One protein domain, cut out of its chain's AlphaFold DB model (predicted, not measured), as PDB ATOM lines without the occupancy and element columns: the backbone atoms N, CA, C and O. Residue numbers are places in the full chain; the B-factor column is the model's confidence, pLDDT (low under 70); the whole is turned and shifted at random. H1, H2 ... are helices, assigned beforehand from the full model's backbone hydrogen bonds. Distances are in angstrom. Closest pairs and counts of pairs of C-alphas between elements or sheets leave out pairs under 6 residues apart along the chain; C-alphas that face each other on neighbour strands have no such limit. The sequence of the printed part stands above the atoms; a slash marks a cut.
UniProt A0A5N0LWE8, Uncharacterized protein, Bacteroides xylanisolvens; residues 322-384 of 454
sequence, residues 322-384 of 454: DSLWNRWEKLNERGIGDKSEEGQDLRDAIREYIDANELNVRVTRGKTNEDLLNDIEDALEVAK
ATOM      1  N   ASP A 322     -35.779 -36.445 -36.281       75.38
ATOM      2  CA  ASP A 322     -35.285 -35.068 -36.190       75.38
ATOM      3  C   ASP A 322     -34.693 -34.732 -34.809       75.38
ATOM      4  O   ASP A 322     -33.720 -33.985 -34.705       75.38
ATOM      5  N   SER A 323     -35.214 -35.309 -33.722       80.94
ATOM      6  CA  SER A 323     -34.646 -35.162 -32.372       80.94
ATOM      7  C   SER A 323     -33.274 -35.839 -32.268       80.94
ATOM      8  O   SER A 323     -32.337 -35.289 -31.673       80.94
ATOM      9  N   LEU A 324     -33.116 -37.009 -32.898       87.31
ATOM     10  CA  LEU A 324     -31.840 -37.723 -32.936       87.31
ATOM     11  C   LEU A 324     -30.799 -36.973 -33.781       87.31
ATOM     12  O   LEU A 324     -29.651 -36.858 -33.344       87.31
ATOM     13  N   TRP A 325     -31.211 -36.397 -34.915       81.56
ATOM     14  CA  TRP A 325     -30.372 -35.517 -35.736       81.56
ATOM     15  C   TRP A 325     -29.929 -34.266 -34.974       81.56
ATOM     16  O   TRP A 325     -28.730 -34.018 -34.858       81.56
ATOM     17  N   ASN A 326     -30.853 -33.551 -34.326       79.94
ATOM     18  CA  ASN A 326     -30.532 -32.379 -33.502       79.94
ATOM     19  C   ASN A 326     -29.542 -32.703 -32.370       79.94
ATOM     20  O   ASN A 326     -28.682 -31.894 -32.007       79.94
ATOM     21  N   ARG A 327     -29.664 -33.889 -31.763       84.44
ATOM     22  CA  ARG A 327     -28.748 -34.337 -30.709       84.44
ATOM     23  C   ARG A 327     -27.373 -34.687 -31.273       84.44
ATOM     24  O   ARG A 327     -26.376 -34.367 -30.629       84.44
ATOM     25  N   TRP A 328     -27.312 -35.298 -32.454       89.19
ATOM     26  CA  TRP A 328     -26.057 -35.543 -33.158       89.19
ATOM     27  C   TRP A 328     -25.348 -34.236 -33.536       89.19
ATOM     28  O   TRP A 328     -24.171 -34.081 -33.209       89.19
ATOM     29  N   GLU A 329     -26.064 -33.264 -34.108       81.38
ATOM     30  CA  GLU A 329     -25.511 -31.958 -34.493       81.38
ATOM     31  C   GLU A 329     -24.908 -31.219 -33.293       81.38
ATOM     32  O   GLU A 329     -23.756 -30.794 -33.346       81.38
ATOM     33  N   LYS A 330     -25.619 -31.172 -32.156       86.44
ATOM     34  CA  LYS A 330     -25.107 -30.561 -30.913       86.44
ATOM     35  C   LYS A 330     -23.843 -31.238 -30.383       86.44
ATOM     36  O   LYS A 330     -22.982 -30.571 -29.804       86.44
ATOM     37  N   LEU A 331     -23.728 -32.561 -30.522       85.06
ATOM     38  CA  LEU A 331     -22.512 -33.281 -30.138       85.06
ATOM     39  C   LEU A 331     -21.371 -32.984 -31.114       85.06
ATOM     40  O   LEU A 331     -20.248 -32.734 -30.674       85.06
ATOM     41  N   ASN A 332     -21.667 -32.934 -32.411       82.12
ATOM     42  CA  ASN A 332     -20.696 -32.642 -33.457       82.12
ATOM     43  C   ASN A 332     -20.151 -31.203 -33.360       82.12
ATOM     44  O   ASN A 332     -18.937 -31.007 -33.396       82.12
ATOM     45  N   GLU A 333     -21.008 -30.206 -33.113       83.25
ATOM     46  CA  GLU A 333     -20.614 -28.807 -32.872       83.25
ATOM     47  C   GLU A 333     -19.695 -28.660 -31.651       83.25
ATOM     48  O   GLU A 333     -18.750 -27.868 -31.659       83.25
ATOM     49  N   ARG A 334     -19.932 -29.462 -30.606       82.00
ATOM     50  CA  ARG A 334     -19.085 -29.525 -29.403       82.00
ATOM     51  C   ARG A 334     -17.818 -30.372 -29.603       82.00
ATOM     52  O   ARG A 334     -17.006 -30.464 -28.683       82.00
ATOM     53  N   GLY A 335     -17.633 -30.992 -30.773       79.50
ATOM     54  CA  GLY A 335     -16.502 -31.872 -31.083       79.50
ATOM     55  C   GLY A 335     -16.507 -33.194 -30.307       79.50
ATOM     56  O   GLY A 335     -15.451 -33.794 -30.088       79.50
ATOM     57  N   ILE A 336     -17.677 -33.636 -29.844       80.62
ATOM     58  CA  ILE A 336     -17.857 -34.833 -29.024       80.62
ATOM     59  C   ILE A 336     -18.103 -36.034 -29.940       80.62
ATOM     60  O   ILE A 336     -19.147 -36.156 -30.569       80.62
ATOM     61  N   GLY A 337     -17.119 -36.932 -30.019       84.44
ATOM     62  CA  GLY A 337     -17.177 -38.084 -30.923       84.44
ATOM     63  C   GLY A 337     -18.017 -39.257 -30.407       84.44
ATOM     64  O   GLY A 337     -18.218 -39.419 -29.202       84.44
ATOM     65  N   ASP A 338     -18.395 -40.159 -31.315       86.94
ATOM     66  CA  ASP A 338     -19.267 -41.323 -31.064       86.94
ATOM     67  C   ASP A 338     -18.808 -42.271 -29.948       86.94
ATOM     68  O   ASP A 338     -19.608 -43.021 -29.400       86.94
ATOM     69  N   LYS A 339     -17.512 -42.282 -29.613       84.19
ATOM     70  CA  LYS A 339     -16.940 -43.137 -28.553       84.19
ATOM     71  C   LYS A 339     -17.008 -42.515 -27.154       84.19
ATOM     72  O   LYS A 339     -16.611 -43.170 -26.194       84.19
ATOM     73  N   SER A 340     -17.432 -41.259 -27.050       85.94
ATOM     74  CA  SER A 340     -17.671 -40.592 -25.768       85.94
ATOM     75  C   SER A 340     -18.914 -41.158 -25.078       85.94
ATOM     76  O   SER A 340     -19.722 -41.832 -25.711       85.94
ATOM     77  N   GLU A 341     -19.079 -40.865 -23.789       84.38
ATOM     78  CA  GLU A 341     -20.283 -41.228 -23.030       84.38
ATOM     79  C   GLU A 341     -21.544 -40.648 -23.687       84.38
ATOM     80  O   GLU A 341     -22.448 -41.395 -24.043       84.38
ATOM     81  N   GLU A 342     -21.538 -39.349 -24.004       78.94
ATOM     82  CA  GLU A 342     -22.664 -38.676 -24.669       78.94
ATOM     83  C   GLU A 342     -22.927 -39.229 -26.090       78.94
ATOM     84  O   GLU A 342     -24.077 -39.318 -26.530       78.94
ATOM     85  N   GLY A 343     -21.874 -39.649 -26.802       86.31
ATOM     86  CA  GLY A 343     -21.966 -40.305 -28.108       86.31
ATOM     87  C   GLY A 343     -22.498 -41.742 -28.038       86.31
ATOM     88  O   GLY A 343     -23.230 -42.165 -28.933       86.31
ATOM     89  N   GLN A 344     -22.192 -42.493 -26.976       90.69
ATOM     90  CA  GLN A 344     -22.791 -43.811 -26.737       90.69
ATOM     91  C   GLN A 344     -24.247 -43.690 -26.278       90.69
ATOM     92  O   GLN A 344     -25.076 -44.460 -26.755       90.69
ATOM     93  N   ASP A 345     -24.584 -42.677 -25.475       86.31
ATOM     94  CA  ASP A 345     -25.970 -42.394 -25.089       86.31
ATOM     95  C   ASP A 345     -26.845 -42.055 -26.307       86.31
ATOM     96  O   ASP A 345     -28.000 -42.478 -26.387       86.31
ATOM     97  N   LEU A 346     -26.311 -41.296 -27.274       88.38
ATOM     98  CA  LEU A 346     -26.986 -41.067 -28.554       88.38
ATOM     99  C   LEU A 346     -27.136 -42.380 -29.335       88.38
ATOM    100  O   LEU A 346     -28.201 -42.657 -29.878       88.38
ATOM    101  N   ARG A 347     -26.097 -43.218 -29.359       90.50
ATOM    102  CA  ARG A 347     -26.136 -44.513 -30.047       90.50
ATOM    103  C   ARG A 347     -27.171 -45.471 -29.455       90.50
ATOM    104  O   ARG A 347     -27.777 -46.241 -30.197       90.50
ATOM    105  N   ASP A 348     -27.375 -45.435 -28.143       89.19
ATOM    106  CA  ASP A 348     -28.415 -46.211 -27.468       89.19
ATOM    107  C   ASP A 348     -29.817 -45.686 -27.795       89.19
ATOM    108  O   ASP A 348     -30.706 -46.487 -28.072       89.19
ATOM    109  N   ALA A 349     -29.995 -44.364 -27.883       86.69
ATOM    110  CA  ALA A 349     -31.253 -43.771 -28.343       86.69
ATOM    111  C   ALA A 349     -31.572 -44.138 -29.807       86.69
ATOM    112  O   ALA A 349     -32.713 -44.462 -30.128       86.69
ATOM    113  N   ILE A 350     -30.558 -44.169 -30.680       87.94
ATOM    114  CA  ILE A 350     -30.681 -44.633 -32.073       87.94
ATOM    115  C   ILE A 350     -31.117 -46.108 -32.125       87.94
ATOM    116  O   ILE A 350     -31.985 -46.460 -32.919       87.94
ATOM    117  N   ARG A 351     -30.564 -46.978 -31.265       86.94
ATOM    118  CA  ARG A 351     -30.990 -48.390 -31.164       86.94
ATOM    119  C   ARG A 351     -32.438 -48.517 -30.708       86.94
ATOM    120  O   ARG A 351     -33.197 -49.251 -31.326       86.94
ATOM    121  N   GLU A 352     -32.815 -47.780 -29.664       87.12
ATOM    122  CA  GLU A 352     -34.189 -47.772 -29.155       87.12
ATOM    123  C   GLU A 352     -35.172 -47.305 -30.238       87.12
ATOM    124  O   GLU A 352     -36.249 -47.880 -30.368       87.12
ATOM    125  N   TYR A 353     -34.785 -46.325 -31.064       86.25
ATOM    126  CA  TYR A 353     -35.594 -45.865 -32.192       86.25
ATOM    127  C   TYR A 353     -35.739 -46.921 -33.298       86.25
ATOM    128  O   TYR A 353     -36.851 -47.137 -33.780       86.25
ATOM    129  N   ILE A 354     -34.651 -47.602 -33.680       84.69
ATOM    130  CA  ILE A 354     -34.688 -48.701 -34.664       84.69
ATOM    131  C   ILE A 354     -35.624 -49.815 -34.185       84.69
ATOM    132  O   ILE A 354     -36.483 -50.257 -34.947       84.69
ATOM    133  N   ASP A 355     -35.492 -50.223 -32.920       82.75
ATOM    134  CA  ASP A 355     -36.303 -51.289 -32.326       82.75
ATOM    135  C   ASP A 355     -37.776 -50.871 -32.190       82.75
ATOM    136  O   ASP A 355     -38.677 -51.668 -32.453       82.75
ATOM    137  N   ALA A 356     -38.043 -49.617 -31.809       80.00
ATOM    138  CA  ALA A 356     -39.400 -49.098 -31.646       80.00
ATOM    139  C   ALA A 356     -40.163 -48.954 -32.973       80.00
ATOM    140  O   ALA A 356     -41.389 -49.065 -32.971       80.00
ATOM    141  N   ASN A 357     -39.453 -48.706 -34.077       78.69
ATOM    142  CA  ASN A 357     -40.027 -48.530 -35.415       78.69
ATOM    143  C   ASN A 357     -39.865 -49.776 -36.308       78.69
ATOM    144  O   ASN A 357     -40.190 -49.715 -37.490       78.69
ATOM    145  N   GLU A 358     -39.360 -50.887 -35.757       81.38
ATOM    146  CA  GLU A 358     -39.116 -52.154 -36.466       81.38
ATOM    147  C   GLU A 358     -38.308 -51.975 -37.772       81.38
ATOM    148  O   GLU A 358     -38.531 -52.661 -38.774       81.38
ATOM    149  N   LEU A 359     -37.350 -51.039 -37.775       83.75
ATOM    150  CA  LEU A 359     -36.566 -50.703 -38.966       83.75
ATOM    151  C   LEU A 359     -35.500 -51.765 -39.242       83.75
ATOM    152  O   LEU A 359     -34.798 -52.229 -38.344       83.75
ATOM    153  N   ASN A 360     -35.302 -52.104 -40.517       81.31
ATOM    154  CA  ASN A 360     -34.291 -53.078 -40.942       81.31
ATOM    155  C   ASN A 360     -32.876 -52.463 -41.015       81.31
ATOM    156  O   ASN A 360     -32.180 -52.575 -42.025       81.31
ATOM    157  N   VAL A 361     -32.447 -51.791 -39.942       84.25
ATOM    158  CA  VAL A 361     -31.146 -51.116 -39.835       84.25
ATOM    159  C   VAL A 361     -30.244 -51.876 -38.869       84.25
ATOM    160  O   VAL A 361     -30.533 -52.025 -37.683       84.25
ATOM    161  N   ARG A 362     -29.099 -52.364 -39.360       81.81
ATOM    162  CA  ARG A 362     -28.167 -53.158 -38.545       81.81
ATOM    163  C   ARG A 362     -27.083 -52.296 -37.906       81.81
ATOM    164  O   ARG A 362     -26.148 -51.847 -38.574       81.81
ATOM    165  N   VAL A 363     -27.120 -52.192 -36.579       84.81
ATOM    166  CA  VAL A 363     -26.076 -51.509 -35.804       84.81
ATOM    167  C   VAL A 363     -24.814 -52.375 -35.713       84.81
ATOM    168  O   VAL A 363     -24.797 -53.422 -35.066       84.81
ATOM    169  N   THR A 364     -23.717 -51.933 -36.334       82.69
ATOM    170  CA  THR A 364     -22.404 -52.609 -36.271       82.69
ATOM    171  C   THR A 364     -21.330 -51.688 -35.697       82.69
ATOM    172  O   THR A 364     -21.478 -50.470 -35.710       82.69
ATOM    173  N   ARG A 365     -20.227 -52.250 -35.176       74.31
ATOM    174  CA  ARG A 365     -19.131 -51.474 -34.552       74.31
ATOM    175  C   ARG A 365     -18.381 -50.545 -35.521       74.31
ATOM    176  O   ARG A 365     -17.626 -49.703 -35.054       74.31
ATOM    177  N   GLY A 366     -18.555 -50.726 -36.831       78.38
ATOM    178  CA  GLY A 366     -17.909 -49.914 -37.865       78.38
ATOM    179  C   GLY A 366     -18.704 -48.684 -38.308       78.38
ATOM    180  O   GLY A 366     -18.121 -47.837 -38.968       78.38
ATOM    181  N   LYS A 367     -19.995 -48.584 -37.952       87.44
ATOM    182  CA  LYS A 367     -20.859 -47.455 -38.331       87.44
ATOM    183  C   LYS A 367     -20.769 -46.321 -37.316       87.44
ATOM    184  O   LYS A 367     -20.824 -46.588 -36.107       87.44
ATOM    185  N   THR A 368     -20.645 -45.089 -37.788       89.38
ATOM    186  CA  THR A 368     -20.768 -43.884 -36.957       89.38
ATOM    187  C   THR A 368     -22.223 -43.665 -36.543       89.38
ATOM    188  O   THR A 368     -23.123 -44.359 -37.018       89.38
ATOM    189  N   ASN A 369     -22.468 -42.758 -35.600       88.12
ATOM    190  CA  ASN A 369     -23.841 -42.394 -35.247       88.12
ATOM    191  C   ASN A 369     -24.547 -41.688 -36.417       88.12
ATOM    192  O   ASN A 369     -25.724 -41.942 -36.630       88.12
ATOM    193  N   GLU A 370     -23.815 -40.903 -37.211       89.25
ATOM    194  CA  GLU A 370     -24.298 -40.280 -38.452       89.25
ATOM    195  C   GLU A 370     -24.720 -41.331 -39.489       89.25
ATOM    196  O   GLU A 370     -25.827 -41.271 -40.015       89.25
ATOM    197  N   ASP A 371     -23.886 -42.353 -39.723       87.56
ATOM    198  CA  ASP A 371     -24.206 -43.440 -40.663       87.56
ATOM    199  C   ASP A 371     -25.510 -44.154 -40.281       87.56
ATOM    200  O   ASP A 371     -26.307 -44.499 -41.146       87.56
ATOM    201  N   LEU A 372     -25.734 -44.372 -38.980       89.88
ATOM    202  CA  LEU A 372     -26.942 -45.037 -38.490       89.88
ATOM    203  C   LEU A 372     -28.192 -44.169 -38.638       89.88
ATOM    204  O   LEU A 372     -29.263 -44.717 -38.875       89.88
ATOM    205  N   LEU A 373     -28.067 -42.849 -38.485       89.56
ATOM    206  CA  LEU A 373     -29.175 -41.916 -38.698       89.56
ATOM    207  C   LEU A 373     -29.557 -41.843 -40.178       89.56
ATOM    208  O   LEU A 373     -30.739 -41.939 -40.496       89.56
ATOM    209  N   ASN A 374     -28.564 -41.799 -41.069       83.00
ATOM    210  CA  ASN A 374     -28.790 -41.884 -42.513       83.00
ATOM    211  C   ASN A 374     -29.436 -43.226 -42.914       83.00
ATOM    212  O   ASN A 374     -30.416 -43.237 -43.648       83.00
ATOM    213  N   ASP A 375     -28.960 -44.363 -42.379       85.38
ATOM    214  CA  ASP A 375     -29.575 -45.674 -42.660       85.38
ATOM    215  C   ASP A 375     -31.052 -45.738 -42.211       85.38
ATOM    216  O   ASP A 375     -31.860 -46.459 -42.802       85.38
ATOM    217  N   ILE A 376     -31.395 -45.045 -41.119       85.31
ATOM    218  CA  ILE A 376     -32.766 -44.947 -40.604       85.31
ATOM    219  C   ILE A 376     -33.635 -44.121 -41.550       85.31
ATOM    220  O   ILE A 376     -34.758 -44.534 -41.836       85.31
ATOM    221  N   GLU A 377     -33.126 -42.990 -42.033       80.94
ATOM    222  CA  GLU A 377     -33.817 -42.147 -43.009       80.94
ATOM    223  C   GLU A 377     -34.102 -42.929 -44.298       80.94
ATOM    224  O   GLU A 377     -35.262 -43.036 -44.702       80.94
ATOM    225  N   ASP A 378     -33.092 -43.620 -44.836       79.56
ATOM    226  CA  ASP A 378     -33.227 -44.502 -45.999       79.56
ATOM    227  C   ASP A 378     -34.267 -45.615 -45.759       79.56
ATOM    228  O   ASP A 378     -35.113 -45.897 -46.612       79.56
ATOM    229  N   ALA A 379     -34.246 -46.261 -44.588       80.12
ATOM    230  CA  ALA A 379     -35.205 -47.314 -44.251       80.12
ATOM    231  C   ALA A 379     -36.646 -46.786 -44.148       80.12
ATOM    232  O   ALA A 379     -37.590 -47.491 -44.519       80.12
ATOM    233  N   LEU A 380     -36.824 -45.552 -43.672       78.06
ATOM    234  CA  LEU A 380     -38.123 -44.887 -43.596       78.06
ATOM    235  C   LEU A 380     -38.627 -44.444 -44.974       78.06
ATOM    236  O   LEU A 380     -39.832 -44.525 -45.224       78.06
ATOM    237  N   GLU A 381     -37.742 -44.021 -45.879       71.25
ATOM    238  CA  GLU A 381     -38.098 -43.742 -47.276       71.25
ATOM    239  C   GLU A 381     -38.508 -45.022 -48.016       71.25
ATOM    240  O   GLU A 381     -39.571 -45.069 -48.638       71.25
ATOM    241  N   VAL A 382     -37.754 -46.113 -47.851       70.50
ATOM    242  CA  VAL A 382     -38.090 -47.421 -48.443       70.50
ATOM    243  C   VAL A 382     -39.410 -47.974 -47.889       70.50
ATOM    244  O   VAL A 382     -40.196 -48.557 -48.639       70.50
ATOM    245  N   ALA A 383     -39.706 -47.766 -46.602       64.06
ATOM    246  CA  ALA A 383     -40.990 -48.147 -46.010       64.06
ATOM    247  C   ALA A 383     -42.173 -47.331 -46.570       64.06
ATOM    248  O   ALA A 383     -43.285 -47.855 -46.664       64.06
ATOM    249  N   LYS A 384     -41.946 -46.075 -46.982       59.22
ATOM    250  CA  LYS A 384     -42.955 -45.236 -47.651       59.22
ATOM    251  C   LYS A 384     -43.181 -45.652 -49.109       59.22
ATOM    252  O   LYS A 384     -44.323 -45.621 -49.567       59.22
TER     253      LYS A 384
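Overview. This is residues 322 to 384 of the 454 residues of an uncharacterized protein of Bacteroides xylanisolvens (UniProt A0A5N0LWE8). Three helices lie nearly aligned in a small bundle, their centres making a triangle: H1 and H2 form a helical hairpin, and H3 packs on both with its first part, residues 369 to 376. After H2 a long loop, residues 357 to 368, folds back, and H3 then runs the same way as H2. The printed part has 63 residues with three named helices, in the order H1, H2, H3, and no named strand; the class is all helix. The whole is compact, with a radius of gyration of the C-alphas of 11.3 A, and elongated in outline, with spans of 34 by 21 by 18 A.

Arrangement. Begin with the bundle, three helices that touch one another at shallow tilts: H1, residues 322 to 333; H2, residues 341 to 356; and H3, residues 369 to 384. Look first at the hairpin of H1 and H2, which touch, the closest C-alphas being those of Leu 324 and Ile 350, 7.1 A apart. Their lines stand at a shallow tilt of 17 degrees, and they run opposite ways. Next find Arg 347 and Asn 369, whose C-alphas, 6.1 A apart, are the closest of H2 and H3. These two helices touch at a shallow tilt of 15 degrees and run the same way; H3 touches H2 with residues 369 to 376 alone. H1 and H3 also touch, with residues 324 to 328 of H1 and 369 to 373 of H3 alone. Their closest C-alphas are those of Trp 325 and Leu 373, 7.2 A apart, and the two run opposite ways at a shallow tilt of 22 degrees. Along the backbones of H1, H2 and H3, every O i to N i+4 pair is within hydrogen-bond range.

Along the chain. Find C-alpha 322 at (-35.285, -35.068, -36.190); from there H1 runs 16.3 A to C-alpha 333. H2 begins at C-alpha 341, at (-20.283, -41.228, -23.030), and covers 22.4 A to C-alpha 356. H3 starts at C-alpha 369 and runs 23.0 A to C-alpha 384, at (-42.955, -45.236, -47.651).

Size, cuts and confidence. The two C-alphas farthest apart are those of Gly 335 and Lys 384, at 34.0 A. The printed part has no cut. The link from H1 to H2 is short, with 7 residues, and the link from H2 to H3 is long, with 12. In the B-factor column the mean pLDDT of the printed part is 83.0; look at residues 383 to 384 for the two values under 70, where the model's confidence is low.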